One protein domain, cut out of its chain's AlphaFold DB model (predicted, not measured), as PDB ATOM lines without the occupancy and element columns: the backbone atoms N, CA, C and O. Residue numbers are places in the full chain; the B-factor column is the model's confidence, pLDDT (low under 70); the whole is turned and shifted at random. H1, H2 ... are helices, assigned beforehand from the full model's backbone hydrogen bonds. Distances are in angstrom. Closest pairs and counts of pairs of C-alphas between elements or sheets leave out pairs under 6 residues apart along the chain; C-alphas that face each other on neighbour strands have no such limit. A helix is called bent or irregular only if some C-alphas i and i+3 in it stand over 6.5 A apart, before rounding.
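AT A GLANCE: This is residues 258 to 465 of the 470 residues of an uncharacterized protein of Streptomyces sp. 3212.5 (UniProt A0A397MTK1). The long helix H4 runs through a body of helices: H2 crosses it, H5 packs along part of it, H6 folds back along H5, and H7 crosses H2, with H1 on the side of H7 away from H2. A smaller group packs on the first turns of H4: H10 and H11 touch it, and the hairpin of H8 and H9 reaches it through H10. The printed part has 208 residues with eleven named helices, H1 to H11 in chain order, and no named strand; the class is all helix. It is compact, with a radius of gyration of the C-alphas of 17.4 A and spans of 55 by 39 by 25 A.

HOW THE PARTS SIT: H4, residues 310 to 334, is the hub, touching five helices. H2, residues 277 to 294, touches it at a steep tilt of 52 degrees, with the C-alphas of Ala 285 and Arg 325 closest at 4.9 A. H5, residues 336 to 346, forms a hairpin with H4, touching its residues 320 to 331 alone; the closest C-alphas, Ala 327 and Leu 339, are 5.4 A apart. H6, residues 369 to 389, forms a hairpin with H5, closest at the C-alphas of Pro 336 and Ala 383, 4.9 A. H7, residues 391 to 405, touches H2 at a steep tilt of 62 degrees, with the C-alphas of Ala 284 and Ala 399 closest at 3.9 A. H1, residues 259 to 269, touches H7, closest at the C-alphas of Ala 263 and Leu 396, 6.0 A; H1 is only just irregular, with C-alphas 261 and 264 being 6.7 A apart. H3, residues 298 to 303, is close to but not clearly touching H6, with the C-alphas of Leu 298 and Phe 371 closest at 6.4 A. H11, residues 457 to 465, touches residues 310 to 315 of H4 alone, closest at the C-alphas of Gly 311 and Asp 461, 3.7 A. H10, residues 452 to 455, touches residues 314 to 319 of H4 alone, closest at the C-alphas of Ala 315 and Asp 453, 4.3 A. H9, residues 441 to 450, touches H10, closest at the C-alphas of Ala 447 and Leu 455, 6.5 A, and forms a hairpin with H8, residues 415 to 428, closest at the C-alphas of Pro 416 and Leu 449, 6.5 A. Every O i to N i+4 pair is within hydrogen-bond range in H2, H3, H6, H7, H9 and H11, against 5 of 7 in H1, 19 of 21 in H4, 9 of 10 in H8 and 3 of 7 in H5, where 7 of 8 O i to N i+3 pairs are; H10 is too short for an i+4 pair.

IN THESE COORDINATES: H4 measures 34.7 A from C-alpha 310 at (20.469, -41.170, -23.122) to C-alpha 334 at (-12.486, -32.154, -17.042). H6 measures 29.9 A, H2 24.1 A and H7 21.6 A. H11 ends at C-alpha 465, (26.105, -46.522, -21.371).

THE WHOLE: The C-alphas farthest apart, of Glu 388 and Ser 432, are 55.2 A from each other. The printed part has no cut. The links from H5 to H6 and from H8 to H9 are long, 22 and 12 residues. The mean pLDDT of the printed part is 92.2, and no printed residue is under 70.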
ATOM      1  N   ASP A 258     -13.940 -53.118 -30.273       80.12
ATOM      2  CA  ASP A 258     -13.791 -54.151 -29.236       80.12
ATOM      3  C   ASP A 258     -12.595 -53.974 -28.280       80.12
ATOM      4  O   ASP A 258     -12.174 -54.928 -27.614       80.12
ATOM      5  N   ILE A 259     -12.035 -52.763 -28.153       82.38
ATOM      6  CA  ILE A 259     -10.872 -52.551 -27.280       82.38
ATOM      7  C   ILE A 259     -11.170 -52.812 -25.800       82.38
ATOM      8  O   ILE A 259     -10.315 -53.338 -25.091       82.38
ATOM      9  N   GLU A 260     -12.388 -52.518 -25.337       82.94
ATOM     10  CA  GLU A 260     -12.797 -52.818 -23.960       82.94
ATOM     11  C   GLU A 260     -12.926 -54.321 -23.685       82.94
ATOM     12  O   GLU A 260     -12.720 -54.748 -22.550       82.94
ATOM     13  N   GLU A 261     -13.198 -55.134 -24.709       82.31
ATOM     14  CA  GLU A 261     -13.275 -56.590 -24.571       82.31
ATOM     15  C   GLU A 261     -11.886 -57.243 -24.616       82.31
ATOM     16  O   GLU A 261     -11.622 -58.210 -23.900       82.31
ATOM     17  N   GLN A 262     -10.978 -56.718 -25.445       82.69
ATOM     18  CA  GLN A 262      -9.695 -57.368 -25.740       82.69
ATOM     19  C   GLN A 262      -8.537 -56.883 -24.876       82.69
ATOM     20  O   GLN A 262      -7.704 -57.691 -24.451       82.69
ATOM     21  N   ALA A 263      -8.471 -55.581 -24.600       82.75
ATOM     22  CA  ALA A 263      -7.362 -54.996 -23.860       82.75
ATOM     23  C   ALA A 263      -7.183 -55.607 -22.458       82.75
ATOM     24  O   ALA A 263      -6.038 -55.895 -22.111       82.75
ATOM     25  N   PRO A 264      -8.236 -55.903 -21.663       89.00
ATOM     26  CA  PRO A 264      -8.051 -56.491 -20.335       89.00
ATOM     27  C   PRO A 264      -7.282 -57.819 -20.342       89.00
ATOM     28  O   PRO A 264      -6.435 -58.044 -19.479       89.00
ATOM     29  N   VAL A 265      -7.522 -58.681 -21.339       85.69
ATOM     30  CA  VAL A 265      -6.827 -59.975 -21.467       85.69
ATOM     31  C   VAL A 265      -5.343 -59.769 -21.757       85.69
ATOM     32  O   VAL A 265      -4.492 -60.428 -21.156       85.69
ATOM     33  N   VAL A 266      -5.029 -58.836 -22.658       84.94
ATOM     34  CA  VAL A 266      -3.647 -58.489 -23.005       84.94
ATOM     35  C   VAL A 266      -2.937 -57.868 -21.806       84.94
ATOM     36  O   VAL A 266      -1.855 -58.309 -21.438       84.94
ATOM     37  N   LEU A 267      -3.553 -56.888 -21.149       88.50
ATOM     38  CA  LEU A 267      -2.984 -56.193 -19.995       88.50
ATOM     39  C   LEU A 267      -2.691 -57.148 -18.832       88.50
ATOM     40  O   LEU A 267      -1.603 -57.090 -18.252       88.50
ATOM     41  N   ALA A 268      -3.594 -58.095 -18.563       90.31
ATOM     42  CA  ALA A 268      -3.396 -59.108 -17.535       90.31
ATOM     43  C   ALA A 268      -2.163 -59.992 -17.802       90.31
ATOM     44  O   ALA A 268      -1.467 -60.366 -16.856       90.31
ATOM     45  N   HIS A 269      -1.837 -60.284 -19.070       87.75
ATOM     46  CA  HIS A 269      -0.618 -61.021 -19.429       87.75
ATOM     47  C   HIS A 269       0.660 -60.292 -18.984       87.75
ATOM     48  O   HIS A 269       1.624 -60.933 -18.570       87.75
ATOM     49  N   PHE A 270       0.646 -58.959 -19.013       89.00
ATOM     50  CA  PHE A 270       1.757 -58.108 -18.579       89.00
ATOM     51  C   PHE A 270       1.664 -57.689 -17.101       89.00
ATOM     52  O   PHE A 270       2.424 -56.834 -16.648       89.00
ATOM     53  N   GLY A 271       0.753 -58.295 -16.332       90.56
ATOM     54  CA  GLY A 271       0.579 -58.013 -14.907       90.56
ATOM     55  C   GLY A 271      -0.112 -56.681 -14.609       90.56
ATOM     56  O   GLY A 271       0.036 -56.161 -13.506       90.56
ATOM     57  N   ILE A 272      -0.845 -56.120 -15.574       93.31
ATOM     58  CA  ILE A 272      -1.640 -54.901 -15.403       93.31
ATOM     59  C   ILE A 272      -3.098 -55.313 -15.198       93.31
ATOM     60  O   ILE A 272      -3.721 -55.884 -16.093       93.31
ATOM     61  N   ASP A 273      -3.645 -55.013 -14.023       93.38
ATOM     62  CA  ASP A 273      -5.071 -55.186 -13.754       93.38
ATOM     63  C   ASP A 273      -5.851 -54.024 -14.385       93.38
ATOM     64  O   ASP A 273      -5.716 -52.873 -13.974       93.38
ATOM     65  N   ALA A 274      -6.656 -54.322 -15.408       91.44
ATOM     66  CA  ALA A 274      -7.467 -53.321 -16.099       91.44
ATOM     67  C   ALA A 274      -8.607 -52.759 -15.226       91.44
ATOM     68  O   ALA A 274      -9.162 -51.703 -15.548       91.44
ATOM     69  N   ASP A 275      -8.971 -53.435 -14.136       93.06
ATOM     70  CA  ASP A 275      -9.997 -52.977 -13.196       93.06
ATOM     71  C   ASP A 275      -9.407 -52.127 -12.060       93.06
ATOM     72  O   ASP A 275     -10.116 -51.298 -11.476       93.06
ATOM     73  N   ASP A 276      -8.098 -52.229 -11.810       96.69
ATOM     74  CA  ASP A 276      -7.369 -51.256 -10.997       96.69
ATOM     75  C   ASP A 276      -7.133 -49.978 -11.812       96.69
ATOM     76  O   ASP A 276      -6.259 -49.877 -12.675       96.69
ATOM     77  N   THR A 277      -7.935 -48.960 -11.510       95.38
ATOM     78  CA  THR A 277      -7.868 -47.671 -12.202       95.38
ATOM     79  C   THR A 277      -6.500 -47.001 -12.059       95.38
ATOM     80  O   THR A 277      -6.052 -46.361 -13.006       95.38
ATOM     81  N   ASP A 278      -5.825 -47.127 -10.912       96.25
ATOM     82  CA  ASP A 278      -4.528 -46.475 -10.711       96.25
ATOM     83  C   ASP A 278      -3.440 -47.161 -11.544       96.25
ATOM     84  O   ASP A 278      -2.673 -46.488 -12.241       96.25
ATOM     85  N   ALA A 279      -3.440 -48.499 -11.550       95.62
ATOM     86  CA  ALA A 279      -2.541 -49.299 -12.377       95.62
ATOM     87  C   ALA A 279      -2.765 -49.037 -13.875       95.62
ATOM     88  O   ALA A 279      -1.803 -48.807 -14.614       95.62
ATOM     89  N   LEU A 280      -4.029 -48.997 -14.314       97.44
ATOM     90  CA  LEU A 280      -4.392 -48.716 -15.700       97.44
ATOM     91  C   LEU A 280      -3.956 -47.309 -16.132       97.44
ATOM     92  O   LEU A 280      -3.370 -47.148 -17.200       97.44
ATOM     93  N   VAL A 281      -4.196 -46.291 -15.300       98.25
ATOM     94  CA  VAL A 281      -3.760 -44.913 -15.574       98.25
ATOM     95  C   VAL A 281      -2.233 -44.817 -15.608       98.25
ATOM     96  O   VAL A 281      -1.690 -44.125 -16.469       98.25
ATOM     97  N   SER A 282      -1.529 -45.512 -14.710       97.81
ATOM     98  CA  SER A 282      -0.065 -45.545 -14.715       97.81
ATOM     99  C   SER A 282       0.473 -46.144 -16.018       97.81
ATOM    100  O   SER A 282       1.294 -45.516 -16.684       97.81
ATOM    101  N   ALA A 283      -0.043 -47.303 -16.439       98.06
ATOM    102  CA  ALA A 283       0.354 -47.932 -17.696       98.06
ATOM    103  C   ALA A 283      -0.007 -47.073 -18.921       98.06
ATOM    104  O   ALA A 283       0.794 -46.926 -19.844       98.06
ATOM    105  N   ALA A 284      -1.184 -46.444 -18.920       98.19
ATOM    106  CA  ALA A 284      -1.601 -45.529 -19.977       98.19
ATOM    107  C   ALA A 284      -0.705 -44.284 -20.068       98.19
ATOM    108  O   ALA A 284      -0.406 -43.831 -21.171       98.19
ATOM    109  N   ALA A 285      -0.233 -43.748 -18.938       98.56
ATOM    110  CA  ALA A 285       0.707 -42.630 -18.919       98.56
ATOM    111  C   ALA A 285       2.047 -43.012 -19.557       98.56
ATOM    112  O   ALA A 285       2.579 -42.251 -20.365       98.56
ATOM    113  N   VAL A 286       2.561 -44.208 -19.250       98.12
ATOM    114  CA  VAL A 286       3.762 -44.745 -19.905       98.12
ATOM    115  C   VAL A 286       3.536 -44.889 -21.408       98.12
ATOM    116  O   VAL A 286       4.377 -44.458 -22.192       98.12
ATOM    117  N   GLY A 287       2.387 -45.429 -21.819       97.44
ATOM    118  CA  GLY A 287       2.039 -45.598 -23.231       97.44
ATOM    119  C   GLY A 287       1.893 -44.285 -23.986       97.44
ATOM    120  O   GLY A 287       2.345 -44.181 -25.121       97.44
ATOM    121  N   LEU A 288       1.320 -43.260 -23.352       97.38
ATOM    122  CA  LEU A 288       1.220 -41.927 -23.940       97.38
ATOM    123  C   LEU A 288       2.610 -41.330 -24.187       97.38
ATOM    124  O   LEU A 288       2.861 -40.824 -25.274       97.38
ATOM    125  N   VAL A 289       3.527 -41.433 -23.220       97.88
ATOM    126  CA  VAL A 289       4.914 -40.968 -23.395       97.88
ATOM    127  C   VAL A 289       5.646 -41.790 -24.455       97.88
ATOM    128  O   VAL A 289       6.348 -41.219 -25.287       97.88
ATOM    129  N   ALA A 290       5.470 -43.113 -24.458       95.56
ATOM    130  CA  ALA A 290       6.082 -43.992 -25.446       95.56
ATOM    131  C   ALA A 290       5.660 -43.605 -26.873       95.56
ATOM    132  O   ALA A 290       6.502 -43.353 -27.729       95.56
ATOM    133  N   ASP A 291       4.355 -43.474 -27.097       93.81
ATOM    134  CA  ASP A 291       3.788 -43.256 -28.424       93.81
ATOM    135  C   ASP A 291       3.877 -41.818 -28.926       93.81
ATOM    136  O   ASP A 291       3.939 -41.612 -30.137       93.81
ATOM    137  N   ALA A 292       3.754 -40.833 -28.032       92.62
ATOM    138  CA  ALA A 292       3.697 -39.426 -28.417       92.62
ATOM    139  C   ALA A 292       5.064 -38.749 -28.379       92.62
ATOM    140  O   ALA A 292       5.277 -37.800 -29.119       92.62
ATOM    141  N   TRP A 293       5.973 -39.207 -27.515       94.94
ATOM    142  CA  TRP A 293       7.239 -38.516 -27.276       94.94
ATOM    143  C   TRP A 293       8.462 -39.360 -27.633       94.94
ATOM    144  O   TRP A 293       9.371 -38.851 -28.279       94.94
ATOM    145  N   ARG A 294       8.507 -40.638 -27.229       91.00
ATOM    146  CA  ARG A 294       9.678 -41.501 -27.472       91.00
ATOM    147  C   ARG A 294       9.788 -41.978 -28.914       91.00
ATOM    148  O   ARG A 294      10.891 -41.985 -29.449       91.00
ATOM    149  N   GLU A 295       8.690 -42.440 -29.498       87.56
ATOM    150  CA  GLU A 295       8.692 -42.992 -30.851       87.56
ATOM    151  C   GLU A 295       8.625 -41.901 -31.918       87.56
ATOM    152  O   GLU A 295       7.889 -40.926 -31.772       87.56
ATOM    153  N   GLY A 296       9.333 -42.113 -33.032       84.62
ATOM    154  CA  GLY A 296       9.254 -41.265 -34.216       84.62
ATOM    155  C   GLY A 296      10.352 -40.192 -34.256       84.62
ATOM    156  O   GLY A 296      11.527 -40.538 -34.132       84.62
ATOM    157  N   PRO A 297      10.023 -38.897 -34.445       89.19
ATOM    158  CA  PRO A 297      11.022 -37.860 -34.737       89.19
ATOM    159  C   PRO A 297      12.093 -37.635 -33.657       89.19
ATOM    160  O   PRO A 297      13.149 -37.075 -33.953       89.19
ATOM    161  N   LEU A 298      11.861 -38.078 -32.412       91.75
ATOM    162  CA  LEU A 298      12.851 -37.953 -31.338       91.75
ATOM    163  C   LEU A 298      14.137 -38.735 -31.635       91.75
ATOM    164  O   LEU A 298      15.207 -38.319 -31.204       91.75
ATOM    165  N   GLU A 299      14.065 -39.834 -32.389       88.81
ATOM    166  CA  GLU A 299      15.250 -40.619 -32.756       88.81
ATOM    167  C   GLU A 299      16.231 -39.810 -33.610       88.81
ATOM    168  O   GLU A 299      17.442 -39.902 -33.416       88.81
ATOM    169  N   VAL A 300      15.717 -38.965 -34.510       88.88
ATOM    170  CA  VAL A 300      16.535 -38.072 -35.345       88.88
ATOM    171  C   VAL A 300      17.189 -36.991 -34.486       88.88
ATOM    172  O   VAL A 300      18.381 -36.733 -34.624       88.88
ATOM    173  N   ILE A 301      16.428 -36.412 -33.553       91.12
ATOM    174  CA  ILE A 301      16.929 -35.417 -32.594       91.12
ATOM    175  C   ILE A 301      18.006 -36.025 -31.688       91.12
ATOM    176  O   ILE A 301      19.022 -35.388 -31.435       91.12
ATOM    177  N   HIS A 302      17.805 -37.258 -31.219       92.88
ATOM    178  CA  HIS A 302      18.774 -37.994 -30.411       92.88
ATOM    179  C   HIS A 302      20.063 -38.289 -31.187       92.88
ATOM    180  O   HIS A 302      21.154 -38.172 -30.641       92.88
ATOM    181  N   ALA A 303      19.953 -38.639 -32.469       89.44
ATOM    182  CA  ALA A 303      21.108 -38.961 -33.302       89.44
ATOM    183  C   ALA A 303      21.942 -37.735 -33.732       89.44
ATOM    184  O   ALA A 303      23.025 -37.918 -34.292       89.44
ATOM    185  N   ALA A 304      21.453 -36.510 -33.516       89.31
ATOM    186  CA  ALA A 304      22.168 -35.286 -33.870       89.31
ATOM    187  C   ALA A 304      23.411 -35.061 -32.985       89.31
ATOM    188  O   ALA A 304      23.429 -35.420 -31.810       89.31
ATOM    189  N   ASP A 305      24.441 -34.398 -33.528       88.56
ATOM    190  CA  ASP A 305      25.688 -34.091 -32.796       88.56
ATOM    191  C   ASP A 305      25.454 -33.223 -31.542       88.56
ATOM    192  O   ASP A 305      26.228 -33.273 -30.585       88.56
ATOM    193  N   ASP A 306      24.410 -32.394 -31.565       90.75
ATOM    194  CA  ASP A 306      23.946 -31.549 -30.463       90.75
ATOM    195  C   ASP A 306      22.660 -32.077 -29.803       90.75
ATOM    196  O   ASP A 306      21.992 -31.343 -29.068       90.75
ATOM    197  N   GLY A 307      22.333 -33.345 -30.068       91.44
ATOM    198  CA  GLY A 307      21.207 -34.070 -29.502       91.44
ATOM    199  C   GLY A 307      21.337 -34.327 -27.995       91.44
ATOM    200  O   GLY A 307      22.421 -34.189 -27.415       91.44
ATOM    201  N   PRO A 308      20.223 -34.686 -27.338       94.81
ATOM    202  CA  PRO A 308      20.211 -35.019 -25.922       94.81
ATOM    203  C   PRO A 308      20.935 -36.342 -25.665       94.81
ATOM    204  O   PRO A 308      20.936 -37.230 -26.510       94.81
ATOM    205  N   SER A 309      21.486 -36.513 -24.469       94.81
ATOM    206  CA  SER A 309      22.076 -37.788 -24.053       94.81
ATOM    207  C   SER A 309      21.006 -38.823 -23.660       94.81
ATOM    208  O   SER A 309      19.867 -38.471 -23.330       94.81
ATOM    209  N   ASP A 310      21.368 -40.110 -23.602       94.56
ATOM    210  CA  ASP A 310      20.469 -41.170 -23.122       94.56
ATOM    211  C   ASP A 310      19.959 -40.884 -21.700       94.56
ATOM    212  O   ASP A 310      18.788 -41.118 -21.386       94.56
ATOM    213  N   GLY A 311      20.825 -40.354 -20.829       95.06
ATOM    214  CA  GLY A 311      20.457 -39.927 -19.479       95.06
ATOM    215  C   GLY A 311      19.445 -38.777 -19.451       95.06
ATOM    216  O   GLY A 311      18.538 -38.774 -18.614       95.06
ATOM    217  N   GLU A 312      19.554 -37.823 -20.379       96.69
ATOM    218  CA  GLU A 312      18.597 -36.721 -20.534       96.69
ATOM    219  C   GLU A 312      17.243 -37.225 -21.030       96.69
ATOM    220  O   GLU A 312      16.205 -36.878 -20.459       96.69
ATOM    221  N   ILE A 313      17.246 -38.118 -22.024       96.25
ATOM    222  CA  ILE A 313      16.027 -38.751 -22.527       96.25
ATOM    223  C   ILE A 313      15.353 -39.582 -21.426       96.25
ATOM    224  O   ILE A 313      14.124 -39.554 -21.285       96.25
ATOM    225  N   PHE A 314      16.135 -40.308 -20.622       95.81
ATOM    226  CA  PHE A 314      15.629 -41.064 -19.481       95.81
ATOM    227  C   PHE A 314      14.931 -40.131 -18.486       95.81
ATOM    228  O   PHE A 314      13.759 -40.340 -18.158       95.81
ATOM    229  N   ALA A 315      15.630 -39.098 -18.007       96.81
ATOM    230  CA  ALA A 315      15.094 -38.170 -17.017       96.81
ATOM    231  C   ALA A 315      13.814 -37.486 -17.520       96.81
ATOM    232  O   ALA A 315      12.821 -37.411 -16.790       96.81
ATOM    233  N   GLN A 316      13.812 -37.048 -18.781       97.19
ATOM    234  CA  GLN A 316      12.654 -36.413 -19.397       97.19
ATOM    235  C   GLN A 316      11.474 -37.381 -19.545       97.19
ATOM    236  O   GLN A 316      10.341 -36.997 -19.261       97.19
ATOM    237  N   SER A 317      11.717 -38.654 -19.883       96.69
ATOM    238  CA  SER A 317      10.663 -39.685 -19.932       96.69
ATOM    239  C   SER A 317       9.934 -39.823 -18.587       96.69
ATOM    240  O   SER A 317       8.714 -39.973 -18.551       96.69
ATOM    241  N   VAL A 318      10.669 -39.746 -17.470       97.25
ATOM    242  CA  VAL A 318      10.110 -39.858 -16.111       97.25
ATOM    243  C   VAL A 318       9.274 -38.631 -15.736       97.25
ATOM    244  O   VAL A 318       8.193 -38.779 -15.161       97.25
ATOM    245  N   ASP A 319       9.735 -37.419 -16.062       97.25
ATOM    246  CA  ASP A 319       8.951 -36.194 -15.832       97.25
ATOM    247  C   ASP A 319       7.666 -36.189 -16.669       97.25
ATOM    248  O   ASP A 319       6.570 -35.966 -16.143       97.25
ATOM    249  N   LEU A 320       7.782 -36.531 -17.952       97.69
ATOM    250  CA  LEU A 320       6.647 -36.626 -18.860       97.69
ATOM    251  C   LEU A 320       5.658 -37.710 -18.436       97.69
ATOM    252  O   LEU A 320       4.457 -37.473 -18.529       97.69
ATOM    253  N   TYR A 321       6.114 -38.836 -17.882       97.94
ATOM    254  CA  TYR A 321       5.226 -39.843 -17.293       97.94
ATOM    255  C   TYR A 321       4.362 -39.244 -16.175       97.94
ATOM    256  O   TYR A 321       3.144 -39.429 -16.167       97.94
ATOM    257  N   ARG A 322       4.954 -38.473 -15.251       97.56
ATOM    258  CA  ARG A 322       4.193 -37.856 -14.148       97.56
ATOM    259  C   ARG A 322       3.157 -36.865 -14.668       97.56
ATOM    260  O   ARG A 322       2.040 -36.821 -14.150       97.56
ATOM    261  N   ARG A 323       3.510 -36.090 -15.696       97.50
ATOM    262  CA  ARG A 323       2.607 -35.120 -16.332       97.50
ATOM    263  C   ARG A 323       1.502 -35.799 -17.131       97.50
ATOM    264  O   ARG A 323       0.349 -35.409 -16.989       97.50
ATOM    265  N   ALA A 324       1.829 -36.843 -17.889       98.06
ATOM    266  CA  ALA A 324       0.862 -37.679 -18.591       98.06
ATOM    267  C   ALA A 324      -0.129 -38.304 -17.604       98.06
ATOM    268  O   ALA A 324      -1.335 -38.200 -17.797       98.06
ATOM    269  N   ARG A 325       0.358 -38.865 -16.489       98.25
ATOM    270  CA  ARG A 325      -0.486 -39.417 -15.423       98.25
ATOM    271  C   ARG A 325      -1.432 -38.360 -14.856       98.25
ATOM    272  O   ARG A 325      -2.624 -38.618 -14.742       98.25
ATOM    273  N   ALA A 326      -0.924 -37.172 -14.530       97.25
ATOM    274  CA  ALA A 326      -1.750 -36.077 -14.023       97.25
ATOM    275  C   ALA A 326      -2.822 -35.636 -15.037       97.25
ATOM    276  O   ALA A 326      -3.981 -35.471 -14.662       97.25
ATOM    277  N   ALA A 327      -2.453 -35.504 -16.314       97.19
ATOM    278  CA  ALA A 327      -3.372 -35.118 -17.380       97.19
ATOM    279  C   ALA A 327      -4.443 -36.193 -17.637       97.19
ATOM    280  O   ALA A 327      -5.617 -35.867 -17.747       97.19
ATOM    281  N   LEU A 328      -4.071 -37.477 -17.651       97.75
ATOM    282  CA  LEU A 328      -5.010 -38.592 -17.820       97.75
ATOM    283  C   LEU A 328      -5.984 -38.712 -16.643       97.75
ATOM    284  O   LEU A 328      -7.152 -39.017 -16.863       97.75
ATOM    285  N   VAL A 329      -5.542 -38.449 -15.406       97.56
ATOM    286  CA  VAL A 329      -6.446 -38.380 -14.245       97.56
ATOM    287  C   VAL A 329      -7.427 -37.219 -14.398       97.56
ATOM    288  O   VAL A 329      -8.626 -37.431 -14.242       97.56
ATOM    289  N   ALA A 330      -6.939 -36.021 -14.732       93.62
ATOM    290  CA  ALA A 330      -7.791 -34.846 -14.923       93.62
ATOM    291  C   ALA A 330      -8.806 -35.048 -16.062       93.62
ATOM    292  O   ALA A 330      -9.961 -34.653 -15.937       93.62
ATOM    293  N   ALA A 331      -8.410 -35.748 -17.132       94.94
ATOM    294  CA  ALA A 331      -9.252 -35.980 -18.305       94.94
ATOM    295  C   ALA A 331     -10.529 -36.774 -18.001       94.94
ATOM    296  O   ALA A 331     -11.474 -36.742 -18.788       94.94
ATOM    297  N   ARG A 332     -10.572 -37.477 -16.862       93.88
ATOM    298  CA  ARG A 332     -11.771 -38.176 -16.399       93.88
ATOM    299  C   ARG A 332     -12.921 -37.216 -16.094       93.88
ATOM    300  O   ARG A 332     -14.061 -37.531 -16.424       93.88
ATOM    301  N   ASP A 333     -12.614 -36.096 -15.444       92.12
ATOM    302  CA  ASP A 333     -13.609 -35.162 -14.907       92.12
ATOM    303  C   ASP A 333     -13.716 -33.892 -15.766       92.12
ATOM    304  O   ASP A 333     -14.816 -33.381 -15.980       92.12
ATOM    305  N   ASP A 334     -12.590 -33.417 -16.301       90.44
ATOM    306  CA  ASP A 334     -12.486 -32.154 -17.042       90.44
ATOM    307  C   ASP A 334     -12.543 -32.335 -18.574       90.44
ATOM    308  O   ASP A 334     -12.544 -31.352 -19.316       90.44
ATOM    309  N   GLY A 335     -12.616 -33.582 -19.051       90.06
ATOM    310  CA  GLY A 335     -12.656 -33.931 -20.472       90.06
ATOM    311  C   GLY A 335     -11.273 -34.087 -21.125       90.06
ATOM    312  O   GLY A 335     -10.254 -33.698 -20.549       90.06
ATOM    313  N   PRO A 336     -11.201 -34.684 -22.328       91.56
ATOM    314  CA  PRO A 336      -9.939 -35.037 -22.984       91.56
ATOM    315  C   PRO A 336      -9.065 -33.836 -23.379       91.56
ATOM    316  O   PRO A 336      -7.860 -33.990 -23.573       91.56
ATOM    317  N   GLU A 337      -9.626 -32.630 -23.453       89.94
ATOM    318  CA  GLU A 337      -8.918 -31.398 -23.814       89.94
ATOM    319  C   GLU A 337      -7.798 -31.042 -22.820       89.94
ATOM    320  O   GLU A 337      -6.824 -30.388 -23.195       89.94
ATOM    321  N   VAL A 338      -7.863 -31.517 -21.569       89.19
ATOM    322  CA  VAL A 338      -6.783 -31.295 -20.588       89.19
ATOM    323  C   VAL A 338      -5.474 -31.995 -20.959       89.19
ATOM    324  O   VAL A 338      -4.419 -31.636 -20.430       89.19
ATOM    325  N   LEU A 339      -5.496 -32.941 -21.907       89.06
ATOM    326  CA  LEU A 339      -4.280 -33.542 -22.460       89.06
ATOM    327  C   LEU A 339      -3.405 -32.520 -23.208       89.06
ATOM    328  O   LEU A 339      -2.196 -32.724 -23.308       89.06
ATOM    329  N   LEU A 340      -3.952 -31.374 -23.630       83.62
ATOM    330  CA  LEU A 340      -3.162 -30.274 -24.197       83.62
ATOM    331  C   LEU A 340      -2.132 -29.712 -23.205       83.62
ATOM    332  O   LEU A 340      -1.093 -29.204 -23.620       83.62
ATOM    333  N   ALA A 341      -2.360 -29.846 -21.893       84.25
ATOM    334  CA  ALA A 341      -1.365 -29.472 -20.887       84.25
ATOM    335  C   ALA A 341      -0.124 -30.381 -20.925       84.25
ATOM    336  O   ALA A 341       0.973 -29.937 -20.588       84.25
ATOM    337  N   PHE A 342      -0.281 -31.644 -21.341       93.25
ATOM    338  CA  PHE A 342       0.847 -32.534 -21.602       93.25
ATOM    339  C   PHE A 342       1.572 -32.126 -22.890       93.25
ATOM    340  O   PHE A 342       2.794 -31.992 -22.849       93.25
ATOM    341  N   VAL A 343       0.840 -31.848 -23.982       92.12
ATOM    342  CA  VAL A 343       1.424 -31.362 -25.253       92.12
ATOM    343  C   VAL A 343       2.278 -30.126 -25.005       92.12
ATOM    344  O   VAL A 343       3.460 -30.137 -25.325       92.12
ATOM    345  N   ALA A 344       1.721 -29.118 -24.327       86.56
ATOM    346  CA  ALA A 344       2.380 -27.843 -24.054       86.56
ATOM    347  C   ALA A 344       3.716 -27.961 -23.307       86.56
ATOM    348  O   ALA A 344       4.462 -26.994 -23.265       86.56
ATOM    349  N   VAL A 345       4.002 -29.108 -22.686       91.25
ATOM    350  CA  VAL A 345       5.285 -29.389 -22.037       91.25
ATOM    351  C   VAL A 345       6.134 -30.318 -22.897       91.25
ATOM    352  O   VAL A 345       7.327 -30.083 -23.059       91.25
ATOM    353  N   ALA A 346       5.540 -31.394 -23.415       93.00
ATOM    354  CA  ALA A 346       6.241 -32.410 -24.191       93.00
ATOM    355  C   ALA A 346       6.824 -31.852 -25.498       93.00
ATOM    356  O   ALA A 346       7.846 -32.358 -25.960       93.00
ATOM    357  N   SER A 347       6.204 -30.808 -26.054       91.31
ATOM    358  CA  SER A 347       6.629 -30.117 -27.271       91.31
ATOM    359  C   SER A 347       7.204 -28.712 -27.028       91.31
ATOM    360  O   SER A 347       7.473 -27.987 -27.986       91.31
ATOM    361  N   ASP A 348       7.428 -28.311 -25.768       92.25
ATOM    362  CA  ASP A 348       7.996 -26.995 -25.449       92.25
ATOM    363  C   ASP A 348       9.462 -26.917 -25.888       92.25
ATOM    364  O   ASP A 348      10.338 -27.614 -25.364       92.25
ATOM    365  N   VAL A 349       9.733 -26.040 -26.854       93.19
ATOM    366  CA  VAL A 349      11.072 -25.896 -27.429       93.19
ATOM    367  C   VAL A 349      12.054 -25.148 -26.530       93.19
ATOM    368  O   VAL A 349      13.271 -25.305 -26.667       93.19
ATOM    369  N   ASP A 350      11.536 -24.333 -25.612       91.81
ATOM    370  CA  ASP A 350      12.305 -23.463 -24.732       91.81
ATOM    371  C   ASP A 350      12.525 -24.069 -23.342       91.81
ATOM    372  O   ASP A 350      13.457 -23.654 -22.640       91.81
ATOM    373  N   LEU A 351      11.705 -25.046 -22.944       91.81
ATOM    374  CA  LEU A 351      11.766 -25.682 -21.632       91.81
ATOM    375  C   LEU A 351      13.002 -26.590 -21.490       91.81
ATOM    376  O   LEU A 351      13.149 -27.559 -22.239       91.81
ATOM    377  N   PRO A 352      13.872 -26.341 -20.492       94.00
ATOM    378  CA  PRO A 352      14.943 -27.269 -20.161       94.00
ATOM    379  C   PRO A 352      14.388 -28.610 -19.684       94.00
ATOM    380  O   PRO A 352      13.438 -28.651 -18.896       94.00
ATOM    381  N   TRP A 353      15.012 -29.695 -20.128       95.00
ATOM    382  CA  TRP A 353      14.610 -31.043 -19.750       95.00
ATOM    383  C   TRP A 353      14.889 -31.358 -18.275       95.00
ATOM    384  O   TRP A 353      15.665 -30.692 -17.580       95.00
ATOM    385  N   ALA A 354      14.210 -32.389 -17.780       94.56
ATOM    386  CA  ALA A 354      14.282 -32.834 -16.399       94.56
ATOM    387  C   ALA A 354      15.668 -33.392 -16.007       94.56
ATOM    388  O   ALA A 354      16.603 -33.472 -16.800       94.56
ATOM    389  N   GLY A 355      15.822 -33.747 -14.728       90.00
ATOM    390  CA  GLY A 355      17.072 -34.312 -14.199       90.00
ATOM    391  C   GLY A 355      18.226 -33.317 -14.054       90.00
ATOM    392  O   GLY A 355      19.374 -33.723 -13.896       90.00
ATOM    393  N   GLY A 356      17.936 -32.011 -14.089       89.69
ATOM    394  CA  GLY A 356      18.956 -30.960 -14.020       89.69
ATOM    395  C   GLY A 356      19.679 -30.707 -15.347       89.69
ATOM    396  O   GLY A 356      20.702 -30.017 -15.348       89.69
ATOM    397  N   SER A 357      19.145 -31.240 -16.450       91.06
ATOM    398  CA  SER A 357      19.647 -31.011 -17.801       91.06
ATOM    399  C   SER A 357      19.639 -29.521 -18.177       91.06
ATOM    400  O   SER A 357      18.841 -28.716 -17.688       91.06
ATOM    401  N   ARG A 358      20.558 -29.146 -19.071       91.56
ATOM    402  CA  ARG A 358      20.549 -27.847 -19.764       91.56
ATOM    403  C   ARG A 358      20.034 -27.950 -21.199       91.56
ATOM    404  O   ARG A 358      19.924 -26.913 -21.854       91.56
ATOM    405  N   PHE A 359      19.773 -29.163 -21.671       94.50
ATOM    406  CA  PHE A 359      19.216 -29.429 -22.980       94.50
ATOM    407  C   PHE A 359      17.794 -28.872 -23.066       94.50
ATOM    408  O   PHE A 359      17.002 -28.991 -22.130       94.50
ATOM    409  N   ALA A 360      17.490 -28.246 -24.196       93.56
ATOM    410  CA  ALA A 360      16.153 -27.835 -24.598       93.56
ATOM    411  C   ALA A 360      16.066 -28.032 -26.111       93.56
ATOM    412  O   ALA A 360      17.059 -27.824 -26.801       93.56
ATOM    413  N   LEU A 361      14.902 -28.377 -26.658       91.00
ATOM    414  CA  LEU A 361      14.791 -28.735 -28.081       91.00
ATOM    415  C   LEU A 361      15.316 -27.634 -29.024       91.00
ATOM    416  O   LEU A 361      15.917 -27.943 -30.046       91.00
ATOM    417  N   ARG A 362      15.199 -26.347 -28.657       91.31
ATOM    418  CA  ARG A 362      15.764 -25.219 -29.428       91.31
ATOM    419  C   ARG A 362      17.287 -25.243 -29.604       91.31
ATOM    420  O   ARG A 362      17.813 -24.402 -30.333       91.31
ATOM    421  N   THR A 363      18.010 -26.054 -28.829       89.06
ATOM    422  CA  THR A 363      19.475 -26.126 -28.902       89.06
ATOM    423  C   THR A 363      19.960 -27.055 -29.999       89.06
ATOM    424  O   THR A 363      21.139 -26.979 -30.323       89.06
ATOM    425  N   VAL A 364      19.072 -27.885 -30.552       88.50
ATOM    426  CA  VAL A 364      19.374 -28.825 -31.631       88.50
ATOM    427  C   VAL A 364      19.318 -28.126 -32.984       88.50
ATOM    428  O   VAL A 364      18.481 -27.255 -33.227       88.50
ATOM    429  N   SER A 365      20.239 -28.510 -33.862       79.31
ATOM    430  CA  SER A 365      20.367 -27.976 -35.219       79.31
ATOM    431  C   SER A 365      19.296 -28.511 -36.176       79.31
ATOM    432  O   SER A 365      18.943 -27.832 -37.143       79.31
ATOM    433  N   GLU A 366      18.798 -29.720 -35.915       81.00
ATOM    434  CA  GLU A 366      17.709 -30.356 -36.659       81.00
ATOM    435  C   GLU A 366      16.362 -29.655 -36.440       81.00
ATOM    436  O   GLU A 366      16.106 -29.020 -35.415       81.00
ATOM    437  N   SER A 367      15.470 -29.780 -37.424       81.12
ATOM    438  CA  SER A 367      14.123 -29.215 -37.320       81.12
ATOM    439  C   SER A 367      13.303 -29.954 -36.263       81.12
ATOM    440  O   SER A 367      13.048 -31.148 -36.379       81.12
ATOM    441  N   VAL A 368      12.813 -29.220 -35.264       89.31
ATOM    442  CA  VAL A 368      11.934 -29.758 -34.209       89.31
ATOM    443  C   VAL A 368      10.447 -29.704 -34.582       89.31
ATOM    444  O   VAL A 368       9.608 -30.164 -33.815       89.31
ATOM    445  N   ALA A 369      10.095 -29.156 -35.751       87.00
ATOM    446  CA  ALA A 369       8.700 -28.968 -36.158       87.00
ATOM    447  C   ALA A 369       7.950 -30.299 -36.330       87.00
ATOM    448  O   ALA A 369       6.839 -30.443 -35.827       87.00
ATOM    449  N   GLU A 370       8.579 -31.287 -36.974       87.38
ATOM    450  CA  GLU A 370       7.996 -32.627 -37.142       87.38
ATOM    451  C   GLU A 370       7.790 -33.323 -35.794       87.38
ATOM    452  O   GLU A 370       6.777 -33.982 -35.581       87.38
ATOM    453  N   PHE A 371       8.717 -33.125 -34.854       90.56
ATOM    454  CA  PHE A 371       8.590 -33.631 -33.493       90.56
ATOM    455  C   PHE A 371       7.407 -32.993 -32.748       90.56
ATOM    456  O   PHE A 371       6.605 -33.706 -32.151       90.56
ATOM    457  N   VAL A 372       7.263 -31.665 -32.816       88.75
ATOM    458  CA  VAL A 372       6.141 -30.942 -32.193       88.75
ATOM    459  C   VAL A 372       4.803 -31.406 -32.776       88.75
ATOM    460  O   VAL A 372       3.886 -31.698 -32.009       88.75
ATOM    461  N   GLN A 373       4.713 -31.521 -34.105       86.94
ATOM    462  CA  GLN A 373       3.507 -31.998 -34.784       86.94
ATOM    463  C   GLN A 373       3.179 -33.441 -34.394       86.94
ATOM    464  O   GLN A 373       2.036 -33.745 -34.077       86.94
ATOM    465  N   HIS A 374       4.181 -34.322 -34.338       90.06
ATOM    466  CA  HIS A 374       3.985 -35.713 -33.933       90.06
ATOM    467  C   HIS A 374       3.457 -35.832 -32.499       90.06
ATOM    468  O   HIS A 374       2.522 -36.593 -32.251       90.06
ATOM    469  N   VAL A 375       4.005 -35.062 -31.552       91.06
ATOM    470  CA  VAL A 375       3.488 -35.023 -30.173       91.06
ATOM    471  C   VAL A 375       2.015 -34.595 -30.169       91.06
ATOM    472  O   VAL A 375       1.200 -35.245 -29.510       91.06
ATOM    473  N   ASP A 376       1.673 -33.538 -30.911       87.50
ATOM    474  CA  ASP A 376       0.302 -33.026 -31.010       87.50
ATOM    475  C   ASP A 376      -0.652 -34.063 -31.623       87.50
ATOM    476  O   ASP A 376      -1.648 -34.420 -30.996       87.50
ATOM    477  N   ASP A 377      -0.296 -34.660 -32.764       87.25
ATOM    478  CA  ASP A 377      -1.100 -35.666 -33.467       87.25
ATOM    479  C   ASP A 377      -1.372 -36.897 -32.593       87.25
ATOM    480  O   ASP A 377      -2.497 -37.403 -32.506       87.25
ATOM    481  N   ARG A 378      -0.340 -37.406 -31.909       90.94
ATOM    482  CA  ARG A 378      -0.461 -38.612 -31.077       90.94
ATOM    483  C   ARG A 378      -1.286 -38.339 -29.826       90.94
ATOM    484  O   ARG A 378      -2.083 -39.194 -29.420       90.94
ATOM    485  N   VAL A 379      -1.147 -37.168 -29.210       90.38
ATOM    486  CA  VAL A 379      -1.988 -36.794 -28.066       90.38
ATOM    487  C   VAL A 379      -3.421 -36.515 -28.525       90.38
ATOM    488  O   VAL A 379      -4.348 -37.040 -27.906       90.38
ATOM    489  N   GLY A 380      -3.596 -35.818 -29.648       88.88
ATOM    490  CA  GLY A 380      -4.877 -35.552 -30.301       88.88
ATOM    491  C   GLY A 380      -5.649 -36.831 -30.612       88.88
ATOM    492  O   GLY A 380      -6.811 -36.946 -30.235       88.88
ATOM    493  N   PHE A 381      -4.987 -37.858 -31.156       89.56
ATOM    494  CA  PHE A 381      -5.600 -39.175 -31.351       89.56
ATOM    495  C   PHE A 381      -6.104 -39.791 -30.034       89.56
ATOM    496  O   PHE A 381      -7.184 -40.375 -29.988       89.56
ATOM    497  N   THR A 382      -5.351 -39.651 -28.938       92.38
ATOM    498  CA  THR A 382      -5.799 -40.139 -27.617       92.38
ATOM    499  C   THR A 382      -7.046 -39.401 -27.151       92.38
ATOM    500  O   THR A 382      -7.981 -40.033 -26.662       92.38
ATOM    501  N   ALA A 383      -7.051 -38.075 -27.301       89.56
ATOM    502  CA  ALA A 383      -8.183 -37.234 -26.953       89.56
ATOM    503  C   ALA A 383      -9.427 -37.610 -27.774       89.56
ATOM    504  O   ALA A 383     -10.516 -37.705 -27.214       89.56
ATOM    505  N   GLU A 384      -9.254 -37.906 -29.064       87.50
ATOM    506  CA  GLU A 384     -10.334 -38.347 -29.948       87.50
ATOM    507  C   GLU A 384     -10.912 -39.701 -29.526       87.50
ATOM    508  O   GLU A 384     -12.124 -39.844 -29.384       87.50
ATOM    509  N   VAL A 385     -10.060 -40.686 -29.217       89.94
ATOM    510  CA  VAL A 385     -10.520 -41.980 -28.684       89.94
ATOM    511  C   VAL A 385     -11.300 -41.785 -27.385       89.94
ATOM    512  O   VAL A 385     -12.357 -42.388 -27.210       89.94
ATOM    513  N   MET A 386     -10.821 -40.923 -26.484       92.94
ATOM    514  CA  MET A 386     -11.532 -40.614 -25.242       92.94
ATOM    515  C   MET A 386     -12.877 -39.924 -25.481       92.94
ATOM    516  O   MET A 386     -13.816 -40.163 -24.722       92.94
ATOM    517  N   ARG A 387     -12.979 -39.083 -26.514       88.81
ATOM    518  CA  ARG A 387     -14.210 -38.372 -26.875       88.81
ATOM    519  C   ARG A 387     -15.258 -39.313 -27.459       88.81
ATOM    520  O   ARG A 387     -16.404 -39.287 -27.022       88.81
ATOM    521  N   GLU A 388     -14.849 -40.154 -28.403       87.62
ATOM    522  CA  GLU A 388     -15.761 -41.016 -29.159       87.62
ATOM    523  C   GLU A 388     -16.113 -42.314 -28.420       87.62
ATOM    524  O   GLU A 388     -17.226 -42.816 -28.543       87.62
ATOM    525  N   GLN A 389     -15.180 -42.866 -27.638       88.25
ATOM    526  CA  GLN A 389     -15.327 -44.179 -26.991       88.25
ATOM    527  C   GLN A 389     -15.179 -44.131 -25.466       88.25
ATOM    528  O   GLN A 389     -15.268 -45.155 -24.794       88.25
ATOM    529  N   GLY A 390     -14.985 -42.943 -24.899       92.50
ATOM    530  CA  GLY A 390     -14.897 -42.737 -23.462       92.50
ATOM    531  C   GLY A 390     -13.479 -42.842 -22.899       92.50
ATOM    532  O   GLY A 390     -12.566 -43.455 -23.455       92.50
ATOM    533  N   TRP A 391     -13.306 -42.238 -21.723       96.38
ATOM    534  CA  TRP A 391     -12.026 -42.144 -21.017       96.38
ATOM    535  C   TRP A 391     -11.328 -43.499 -20.836       96.38
ATOM    536  O   TRP A 391     -10.129 -43.621 -21.090       96.38
ATOM    537  N   ARG A 392     -12.084 -44.536 -20.447       96.12
ATOM    538  CA  ARG A 392     -11.545 -45.883 -20.212       96.12
ATOM    539  C   ARG A 392     -10.970 -46.502 -21.488       96.12
ATOM    540  O   ARG A 392      -9.871 -47.045 -21.418       96.12
ATOM    541  N   ALA A 393     -11.630 -46.360 -22.637       94.38
ATOM    542  CA  ALA A 393     -11.112 -46.840 -23.920       94.38
ATOM    543  C   ALA A 393      -9.773 -46.174 -24.286       94.38
ATOM    544  O   ALA A 393      -8.827 -46.855 -24.688       94.38
ATOM    545  N   GLY A 394      -9.647 -44.860 -24.055       93.88
ATOM    546  CA  GLY A 394      -8.387 -44.136 -24.246       93.88
ATOM    547  C   GLY A 394      -7.253 -44.657 -23.356       93.88
ATOM    548  O   GLY A 394      -6.122 -44.819 -23.823       93.88
ATOM    549  N   LEU A 395      -7.555 -44.982 -22.092       97.75
ATOM    550  CA  LEU A 395      -6.581 -45.601 -21.190       97.75
ATOM    551  C   LEU A 395      -6.183 -47.006 -21.638       97.75
ATOM    552  O   LEU A 395      -4.994 -47.310 -21.686       97.75
ATOM    553  N   LEU A 396      -7.155 -47.853 -21.977       95.69
ATOM    554  CA  LEU A 396      -6.915 -49.228 -22.415       95.69
ATOM    555  C   LEU A 396      -6.040 -49.269 -23.670       95.69
ATOM    556  O   LEU A 396      -5.099 -50.061 -23.728       95.69
ATOM    557  N   HIS A 397      -6.287 -48.373 -24.626       94.50
ATOM    558  CA  HIS A 397      -5.452 -48.217 -25.813       94.50
ATOM    559  C   HIS A 397      -3.992 -47.912 -25.459       94.50
ATOM    560  O   HIS A 397      -3.083 -48.636 -25.874       94.50
ATOM    561  N   ARG A 398      -3.749 -46.874 -24.649       96.38
ATOM    562  CA  ARG A 398      -2.380 -46.471 -24.296       96.38
ATOM    563  C   ARG A 398      -1.684 -47.487 -23.400       96.38
ATOM    564  O   ARG A 398      -0.521 -47.793 -23.638       96.38
ATOM    565  N   ALA A 399      -2.387 -48.065 -22.431       96.25
ATOM    566  CA  ALA A 399      -1.836 -49.113 -21.582       96.25
ATOM    567  C   ALA A 399      -1.435 -50.347 -22.405       96.25
ATOM    568  O   ALA A 399      -0.372 -50.920 -22.171       96.25
ATOM    569  N   THR A 400      -2.241 -50.723 -23.404       92.62
ATOM    570  CA  THR A 400      -1.928 -51.849 -24.295       92.62
ATOM    571  C   THR A 400      -0.682 -51.560 -25.129       92.62
ATOM    572  O   THR A 400       0.204 -52.406 -25.219       92.62
ATOM    573  N   SER A 401      -0.562 -50.343 -25.669       91.06
ATOM    574  CA  SER A 401       0.645 -49.904 -26.380       91.06
ATOM    575  C   SER A 401       1.899 -50.000 -25.496       91.06
ATOM    576  O   SER A 401       2.903 -50.599 -25.890       91.06
ATOM    577  N   ALA A 402       1.815 -49.509 -24.252       93.12
ATOM    578  CA  ALA A 402       2.906 -49.575 -23.280       93.12
ATOM    579  C   ALA A 402       3.339 -51.015 -22.978       93.12
ATOM    580  O   ALA A 402       4.532 -51.306 -22.917       93.12
ATOM    581  N   ALA A 403       2.366 -51.911 -22.798       90.38
ATOM    582  CA  ALA A 403       2.606 -53.303 -22.447       90.38
ATOM    583  C   ALA A 403       3.452 -54.032 -23.505       90.38
ATOM    584  O   ALA A 403       4.361 -54.779 -23.151       90.38
ATOM    585  N   PHE A 404       3.216 -53.764 -24.793       87.06
ATOM    586  CA  PHE A 404       3.997 -54.370 -25.875       87.06
ATOM    587  C   PHE A 404       5.360 -53.719 -26.091       87.06
ATOM    588  O   PHE A 404       6.333 -54.416 -26.375       87.06
ATOM    589  N   LYS A 405       5.431 -52.392 -25.999       88.00
ATOM    590  CA  LYS A 405       6.614 -51.637 -26.428       88.00
ATOM    591  C   LYS A 405       7.635 -51.461 -25.318       88.00
ATOM    592  O   LYS A 405       8.834 -51.526 -25.559       88.00
ATOM    593  N   VAL A 406       7.155 -51.204 -24.105       91.69
ATOM    594  CA  VAL A 406       7.969 -50.713 -22.990       91.69
ATOM    595  C   VAL A 406       7.544 -51.321 -21.639       91.69
ATOM    596  O   VAL A 406       7.356 -50.588 -20.664       91.69
ATOM    597  N   PRO A 407       7.415 -52.662 -21.515       91.94
ATOM    598  CA  PRO A 407       6.881 -53.320 -20.309       91.94
ATOM    599  C   PRO A 407       7.718 -53.089 -19.040       91.94
ATOM    600  O   PRO A 407       7.244 -53.306 -17.923       91.94
ATOM    601  N   THR A 408       8.965 -52.655 -19.202       93.56
ATOM    602  CA  THR A 408       9.935 -52.421 -18.132       93.56
ATOM    603  C   THR A 408      10.239 -50.939 -17.919       93.56
ATOM    604  O   THR A 408      11.229 -50.637 -17.275       93.56
ATOM    605  N   HIS A 409       9.446 -49.993 -18.429       94.69
ATOM    606  CA  HIS A 409       9.665 -48.564 -18.154       94.69
ATOM    607  C   HIS A 409       9.126 -48.127 -16.784       94.69
ATOM    608  O   HIS A 409       8.182 -48.717 -16.258       94.69
ATOM    609  N   PHE A 410       9.696 -47.054 -16.217       95.44
ATOM    610  CA  PHE A 410       9.220 -46.440 -14.971       95.44
ATOM    611  C   PHE A 410       7.708 -46.167 -15.028       95.44
ATOM    612  O   PHE A 410       7.233 -45.506 -15.947       95.44
ATOM    613  N   GLY A 411       6.963 -46.679 -14.043       94.19
ATOM    614  CA  GLY A 411       5.495 -46.633 -14.006       94.19
ATOM    615  C   GLY A 411       4.800 -47.931 -14.441       94.19
ATOM    616  O   GLY A 411       3.601 -48.072 -14.194       94.19
ATOM    617  N   MET A 412       5.537 -48.887 -15.021       96.44
ATOM    618  CA  MET A 412       5.040 -50.222 -15.380       96.44
ATOM    619  C   MET A 412       5.304 -51.260 -14.277       96.44
ATOM    620  O   MET A 412       6.306 -51.152 -13.563       96.44
ATOM    621  N   PRO A 413       4.493 -52.336 -14.186       94.31
ATOM    622  CA  PRO A 413       4.718 -53.427 -13.232       94.31
ATOM    623  C   PRO A 413       6.081 -54.124 -13.369       94.31
ATOM    624  O   PRO A 413       6.592 -54.664 -12.391       94.31
ATOM    625  N   GLY A 414       6.690 -54.103 -14.562       93.56
ATOM    626  CA  GLY A 414       8.009 -54.689 -14.810       93.56
ATOM    627  C   GLY A 414       9.189 -53.859 -14.290       93.56
ATOM    628  O   GLY A 414      10.287 -54.399 -14.146       93.56
ATOM    629  N   TRP A 415       8.994 -52.571 -13.977       96.00
ATOM    630  CA  TRP A 415      10.084 -51.667 -13.588       96.00
ATOM    631  C   TRP A 415      10.865 -52.121 -12.347       96.00
ATOM    632  O   TRP A 415      12.093 -52.164 -12.424       96.00
ATOM    633  N   PRO A 416      10.232 -52.536 -11.230       96.00
ATOM    634  CA  PRO A 416      10.980 -52.987 -10.057       96.00
ATOM    635  C   PRO A 416      11.898 -54.183 -10.349       96.00
ATOM    636  O   PRO A 416      13.013 -54.244  -9.836       96.00
ATOM    637  N   GLY A 417      11.464 -55.109 -11.212       95.44
ATOM    638  CA  GLY A 417      12.291 -56.237 -11.650       95.44
ATOM    639  C   GLY A 417      13.470 -55.802 -12.525       95.44
ATOM    640  O   GLY A 417      14.581 -56.319 -12.371       95.44
ATOM    641  N   ALA A 418      13.254 -54.816 -13.401       95.06
ATOM    642  CA  ALA A 418      14.313 -54.214 -14.207       95.06
ATOM    643  C   ALA A 418      15.350 -53.488 -13.333       95.06
ATOM    644  O   ALA A 418      16.549 -53.675 -13.536       95.06
ATOM    645  N   VAL A 419      14.908 -52.738 -12.315       96.56
ATOM    646  CA  VAL A 419      15.799 -52.089 -11.339       96.56
ATOM    647  C   VAL A 419      16.585 -53.122 -10.545       96.56
ATOM    648  O   VAL A 419      17.803 -53.014 -10.492       96.56
ATOM    649  N   ALA A 420      15.940 -54.152  -9.994       95.75
ATOM    650  CA  ALA A 420      16.639 -55.207  -9.257       95.75
ATOM    651  C   ALA A 420      17.745 -55.855 -10.112       95.75
ATOM    652  O   ALA A 420      18.895 -55.954  -9.683       95.75
ATOM    653  N   SER A 421      17.428 -56.193 -11.365       94.25
ATOM    654  CA  SER A 421      18.392 -56.764 -12.318       94.25
ATOM    655  C   SER A 421      19.530 -55.789 -12.653       94.25
ATOM    656  O   SER A 421      20.689 -56.190 -12.785       94.25
ATOM    657  N   ALA A 422      19.231 -54.494 -12.789       94.06
ATOM    658  CA  ALA A 422      20.239 -53.459 -13.000       94.06
ATOM    659  C   ALA A 422      21.156 -53.304 -11.775       94.06
ATOM    660  O   ALA A 422      22.371 -53.211 -11.936       94.06
ATOM    661  N   MET A 423      20.605 -53.348 -10.557       94.38
ATOM    662  CA  MET A 423      21.366 -53.243  -9.310       94.38
ATOM    663  C   MET A 423      22.280 -54.451  -9.078       94.38
ATOM    664  O   MET A 423      23.423 -54.272  -8.653       94.38
ATOM    665  N   GLU A 424      21.835 -55.664  -9.415       93.31
ATOM    666  CA  GLU A 424      22.677 -56.868  -9.388       93.31
ATOM    667  C   GLU A 424      23.886 -56.733 -10.323       93.31
ATOM    668  O   GLU A 424      25.023 -57.008  -9.927       93.31
ATOM    669  N   ARG A 425      23.659 -56.246 -11.551       92.44
ATOM    670  CA  ARG A 425      24.725 -55.981 -12.527       92.44
ATOM    671  C   ARG A 425      25.653 -54.854 -12.061       92.44
ATOM    672  O   ARG A 425      26.872 -54.973 -12.173       92.44
ATOM    673  N   LEU A 426      25.097 -53.793 -11.478       91.00
ATOM    674  CA  LEU A 426      25.849 -52.646 -10.971       91.00
ATOM    675  C   LEU A 426      26.747 -53.009  -9.777       91.00
ATOM    676  O   LEU A 426      27.842 -52.463  -9.638       91.00
ATOM    677  N   ALA A 427      26.320 -53.952  -8.931       89.88
ATOM    678  CA  ALA A 427      27.076 -54.393  -7.761       89.88
ATOM    679  C   ALA A 427      28.405 -55.085  -8.114       89.88
ATOM    680  O   ALA A 427      29.345 -55.041  -7.316       89.88
ATOM    681  N   VAL A 428      28.495 -55.706  -9.295       91.12
ATOM    682  CA  VAL A 428      29.693 -56.423  -9.767       91.12
ATOM    683  C   VAL A 428      30.538 -55.622 -10.761       91.12
ATOM    684  O   VAL A 428      31.637 -56.057 -11.110       91.12
ATOM    685  N   LEU A 429      30.051 -54.464 -11.215       90.75
ATOM    686  CA  LEU A 429      30.728 -53.620 -12.197       90.75
ATOM    687  C   LEU A 429      31.852 -52.783 -11.556       90.75
ATOM    688  O   LEU A 429      31.760 -52.364 -10.399       90.75
ATOM    689  N   ASP A 430      32.904 -52.487 -12.324       88.31
ATOM    690  CA  ASP A 430      33.907 -51.498 -11.920       88.31
ATOM    691  C   ASP A 430      33.307 -50.083 -11.984       88.31
ATOM    692  O   ASP A 430      33.020 -49.553 -13.056       88.31
ATOM    693  N   ARG A 431      33.119 -49.471 -10.811       89.62
ATOM    694  CA  ARG A 431      32.522 -48.137 -10.631       89.62
ATOM    695  C   ARG A 431      33.560 -47.031 -10.418       89.62
ATOM    696  O   ARG A 431      33.209 -45.945  -9.971       89.62
ATOM    697  N   SER A 432      34.836 -47.273 -10.719       85.88
ATOM    698  CA  SER A 432      35.916 -46.291 -10.517       85.88
ATOM    699  C   SER A 432      35.738 -44.975 -11.293       85.88
ATOM    700  O   SER A 432      36.292 -43.956 -10.881       85.88
ATOM    701  N   GLY A 433      34.944 -44.975 -12.370       85.69
ATOM    702  CA  GLY A 433      34.541 -43.782 -13.127       85.69
ATOM    703  C   GLY A 433      33.062 -43.401 -12.993       85.69
ATOM    704  O   GLY A 433      32.583 -42.608 -13.799       85.69
ATOM    705  N   ALA A 434      32.325 -43.988 -12.045       90.62
ATOM    706  CA  ALA A 434      30.899 -43.716 -11.873       90.62
ATOM    707  C   ALA A 434      30.655 -42.350 -11.191       90.62
ATOM    708  O   ALA A 434      31.434 -41.956 -10.315       90.62
ATOM    709  N   PRO A 435      29.563 -41.639 -11.532       93.19
ATOM    710  CA  PRO A 435      29.151 -40.426 -10.827       93.19
ATOM    711  C   PRO A 435      28.903 -40.653  -9.329       93.19
ATOM    712  O   PRO A 435      28.491 -41.738  -8.913       93.19
ATOM    713  N   GLU A 436      29.090 -39.606  -8.514       92.00
ATOM    714  CA  GLU A 436      29.004 -39.680  -7.043       92.00
ATOM    715  C   GLU A 436      27.669 -40.267  -6.553       92.00
ATOM    716  O   GLU A 436      27.655 -41.049  -5.599       92.00
ATOM    717  N   ALA A 437      26.572 -39.980  -7.261       90.94
ATOM    718  CA  ALA A 437      25.234 -40.501  -6.977       90.94
ATOM    719  C   ALA A 437      25.142 -42.043  -6.994       90.94
ATOM    720  O   ALA A 437      24.245 -42.600  -6.370       90.94
ATOM    721  N   LEU A 438      26.074 -42.741  -7.656       91.81
ATOM    722  CA  LEU A 438      26.125 -44.210  -7.740       91.81
ATOM    723  C   LEU A 438      27.088 -44.846  -6.725       91.81
ATOM    724  O   LEU A 438      27.341 -46.055  -6.769       91.81
ATOM    725  N   THR A 439      27.648 -44.052  -5.809       89.94
ATOM    726  CA  THR A 439      28.539 -44.553  -4.752       89.94
ATOM    727  C   THR A 439      27.753 -45.380  -3.735       89.94
ATOM    728  O   THR A 439      28.150 -46.506  -3.413       89.94
ATOM    729  N   ASP A 440      26.619 -44.842  -3.279       92.88
ATOM    730  CA  ASP A 440      25.666 -45.516  -2.400       92.88
ATOM    731  C   ASP A 440      24.604 -46.238  -3.238       92.88
ATOM    732  O   ASP A 440      23.644 -45.640  -3.721       92.88
ATOM    733  N   LEU A 441      24.793 -47.547  -3.416       92.44
ATOM    734  CA  LEU A 441      23.896 -48.372  -4.225       92.44
ATOM    735  C   LEU A 441      22.491 -48.487  -3.628       92.44
ATOM    736  O   LEU A 441      21.535 -48.596  -4.387       92.44
ATOM    737  N   ALA A 442      22.347 -48.432  -2.302       93.88
ATOM    738  CA  ALA A 442      21.031 -48.504  -1.674       93.88
ATOM    739  C   ALA A 442      20.245 -47.208  -1.916       93.88
ATOM    740  O   ALA A 442      19.053 -47.247  -2.221       93.88
ATOM    741  N   ALA A 443      20.920 -46.057  -1.836       93.75
ATOM    742  CA  ALA A 443      20.321 -44.778  -2.205       93.75
ATOM    743  C   ALA A 443      19.993 -44.711  -3.707       93.75
ATOM    744  O   ALA A 443      18.939 -44.193  -4.074       93.75
ATOM    745  N   ALA A 444      20.859 -45.265  -4.565       93.75
ATOM    746  CA  ALA A 444      20.628 -45.313  -6.005       93.75
ATOM    747  C   ALA A 444      19.427 -46.197  -6.379       93.75
ATOM    748  O   ALA A 444      18.584 -45.773  -7.166       93.75
ATOM    749  N   GLU A 445      19.305 -47.382  -5.775       96.00
ATOM    750  CA  GLU A 445      18.153 -48.272  -5.948       96.00
ATOM    751  C   GLU A 445      16.848 -47.587  -5.526       96.00
ATOM    752  O   GLU A 445      15.885 -47.558  -6.293       96.00
ATOM    753  N   ALA A 446      16.831 -46.967  -4.342       96.12
ATOM    754  CA  ALA A 446      15.665 -46.232  -3.861       96.12
ATOM    755  C   ALA A 446      15.278 -45.091  -4.818       96.12
ATOM    756  O   ALA A 446      14.102 -44.916  -5.138       96.12
ATOM    757  N   ALA A 447      16.264 -44.349  -5.331       94.81
ATOM    758  CA  ALA A 447      16.017 -43.284  -6.294       94.81
ATOM    759  C   ALA A 447      15.467 -43.820  -7.626       94.81
ATOM    760  O   ALA A 447      14.504 -43.254  -8.135       94.81
ATOM    761  N   LEU A 448      16.001 -44.923  -8.165       95.88
ATOM    762  CA  LEU A 448      15.468 -45.566  -9.373       95.88
ATOM    763  C   LEU A 448      14.026 -46.056  -9.183       95.88
ATOM    764  O   LEU A 448      13.226 -45.990 -10.113       95.88
ATOM    765  N   LEU A 449      13.664 -46.537  -7.995       96.19
ATOM    766  CA  LEU A 449      12.309 -47.020  -7.726       96.19
ATOM    767  C   LEU A 449      11.294 -45.886  -7.533       96.19
ATOM    768  O   LEU A 449      10.152 -46.026  -7.962       96.19
ATOM    769  N   GLU A 450      11.688 -44.769  -6.916       94.94
ATOM    770  CA  GLU A 450      10.755 -43.691  -6.561       94.94
ATOM    771  C   GLU A 450      10.763 -42.510  -7.544       94.94
ATOM    772  O   GLU A 450       9.714 -41.951  -7.881       94.94
ATOM    773  N   ALA A 451      11.946 -42.076  -7.975       93.94
ATOM    774  CA  ALA A 451      12.126 -40.884  -8.794       93.94
ATOM    775  C   ALA A 451      13.470 -40.908  -9.556       93.94
ATOM    776  O   ALA A 451      14.396 -40.187  -9.168       93.94
ATOM    777  N   PRO A 452      13.587 -41.717 -10.633       94.62
ATOM    778  CA  PRO A 452      14.856 -41.938 -11.329       94.62
ATOM    779  C   PRO A 452      15.529 -40.653 -11.821       94.62
ATOM    780  O   PRO A 452      16.742 -40.510 -11.726       94.62
ATOM    781  N   ASP A 453      14.743 -39.683 -12.287       93.62
ATOM    782  CA  ASP A 453      15.202 -38.362 -12.727       93.62
ATOM    783  C   ASP A 453      15.984 -37.592 -11.647       93.62
ATOM    784  O   ASP A 453      16.829 -36.762 -11.975       93.62
ATOM    785  N   ARG A 454      15.769 -37.879 -10.355       91.25
ATOM    786  CA  ARG A 454      16.505 -37.233  -9.253       91.25
ATOM    787  C   ARG A 454      17.947 -37.712  -9.104       91.25
ATOM    788  O   ARG A 454      18.703 -37.051  -8.396       91.25
ATOM    789  N   LEU A 455      18.339 -38.811  -9.751       93.00
ATOM    790  CA  LEU A 455      19.744 -39.237  -9.801       93.00
ATOM    791  C   LEU A 455      20.627 -38.267 -10.590       93.00
ATOM    792  O   LEU A 455      21.838 -38.240 -10.383       93.00
ATOM    793  N   GLY A 456      20.015 -37.456 -11.454       93.69
ATOM    794  CA  GLY A 456      20.717 -36.564 -12.361       93.69
ATOM    795  C   GLY A 456      21.110 -37.258 -13.661       93.69
ATOM    796  O   GLY A 456      21.332 -38.471 -13.714       93.69
ATOM    797  N   THR A 457      21.194 -36.463 -14.722       94.56
ATOM    798  CA  THR A 457      21.445 -36.948 -16.084       94.56
ATOM    799  C   THR A 457      22.777 -37.669 -16.204       94.56
ATOM    800  O   THR A 457      22.805 -38.728 -16.807       94.56
ATOM    801  N   ASP A 458      23.841 -37.197 -15.547       93.56
ATOM    802  CA  ASP A 458      25.165 -37.841 -15.592       93.56
ATOM    803  C   ASP A 458      25.134 -39.289 -15.070       93.56
ATOM    804  O   ASP A 458      25.767 -40.181 -15.634       93.56
ATOM    805  N   ALA A 459      24.391 -39.542 -13.986       93.88
ATOM    806  CA  ALA A 459      24.256 -40.878 -13.406       93.88
ATOM    807  C   ALA A 459      23.402 -41.792 -14.288       93.88
ATOM    808  O   ALA A 459      23.755 -42.955 -14.485       93.88
ATOM    809  N   LEU A 460      22.306 -41.263 -14.838       95.06
ATOM    810  CA  LEU A 460      21.445 -41.996 -15.764       95.06
ATOM    811  C   LEU A 460      22.168 -42.309 -17.079       95.06
ATOM    812  O   LEU A 460      22.056 -43.424 -17.571       95.06
ATOM    813  N   ASP A 461      22.961 -41.376 -17.599       94.25
ATOM    814  CA  ASP A 461      23.753 -41.549 -18.818       94.25
ATOM    815  C   ASP A 461      24.824 -42.621 -18.624       94.25
ATOM    816  O   ASP A 461      24.963 -43.543 -19.430       94.25
ATOM    817  N   TRP A 462      25.515 -42.576 -17.480       93.75
ATOM    818  CA  TRP A 462      26.470 -43.612 -17.121       93.75
ATOM    819  C   TRP A 462      25.786 -44.984 -17.029       93.75
ATOM    820  O   TRP A 462      26.285 -45.939 -17.618       93.75
ATOM    821  N   ILE A 463      24.622 -45.091 -16.375       91.38
ATOM    822  CA  ILE A 463      23.855 -46.348 -16.302       91.38
ATOM    823  C   ILE A 463      23.441 -46.842 -17.700       91.38
ATOM    824  O   ILE A 463      23.613 -48.028 -17.999       91.38
ATOM    825  N   SER A 464      22.935 -45.951 -18.560       90.62
ATOM    826  CA  SER A 464      22.531 -46.268 -19.935       90.62
ATOM    827  C   SER A 464      23.708 -46.762 -20.776       90.62
ATOM    828  O   SER A 464      23.593 -47.792 -21.439       90.62
ATOM    829  N   SER A 465      24.880 -46.125 -20.657       88.50
ATOM    830  CA  SER A 465      26.105 -46.522 -21.371       88.50
ATOM    831  C   SER A 465      26.589 -47.937 -21.025       88.50
ATOM    832  O   SER A 465      27.256 -48.586 -21.830       88.50
TER     833      SER A 465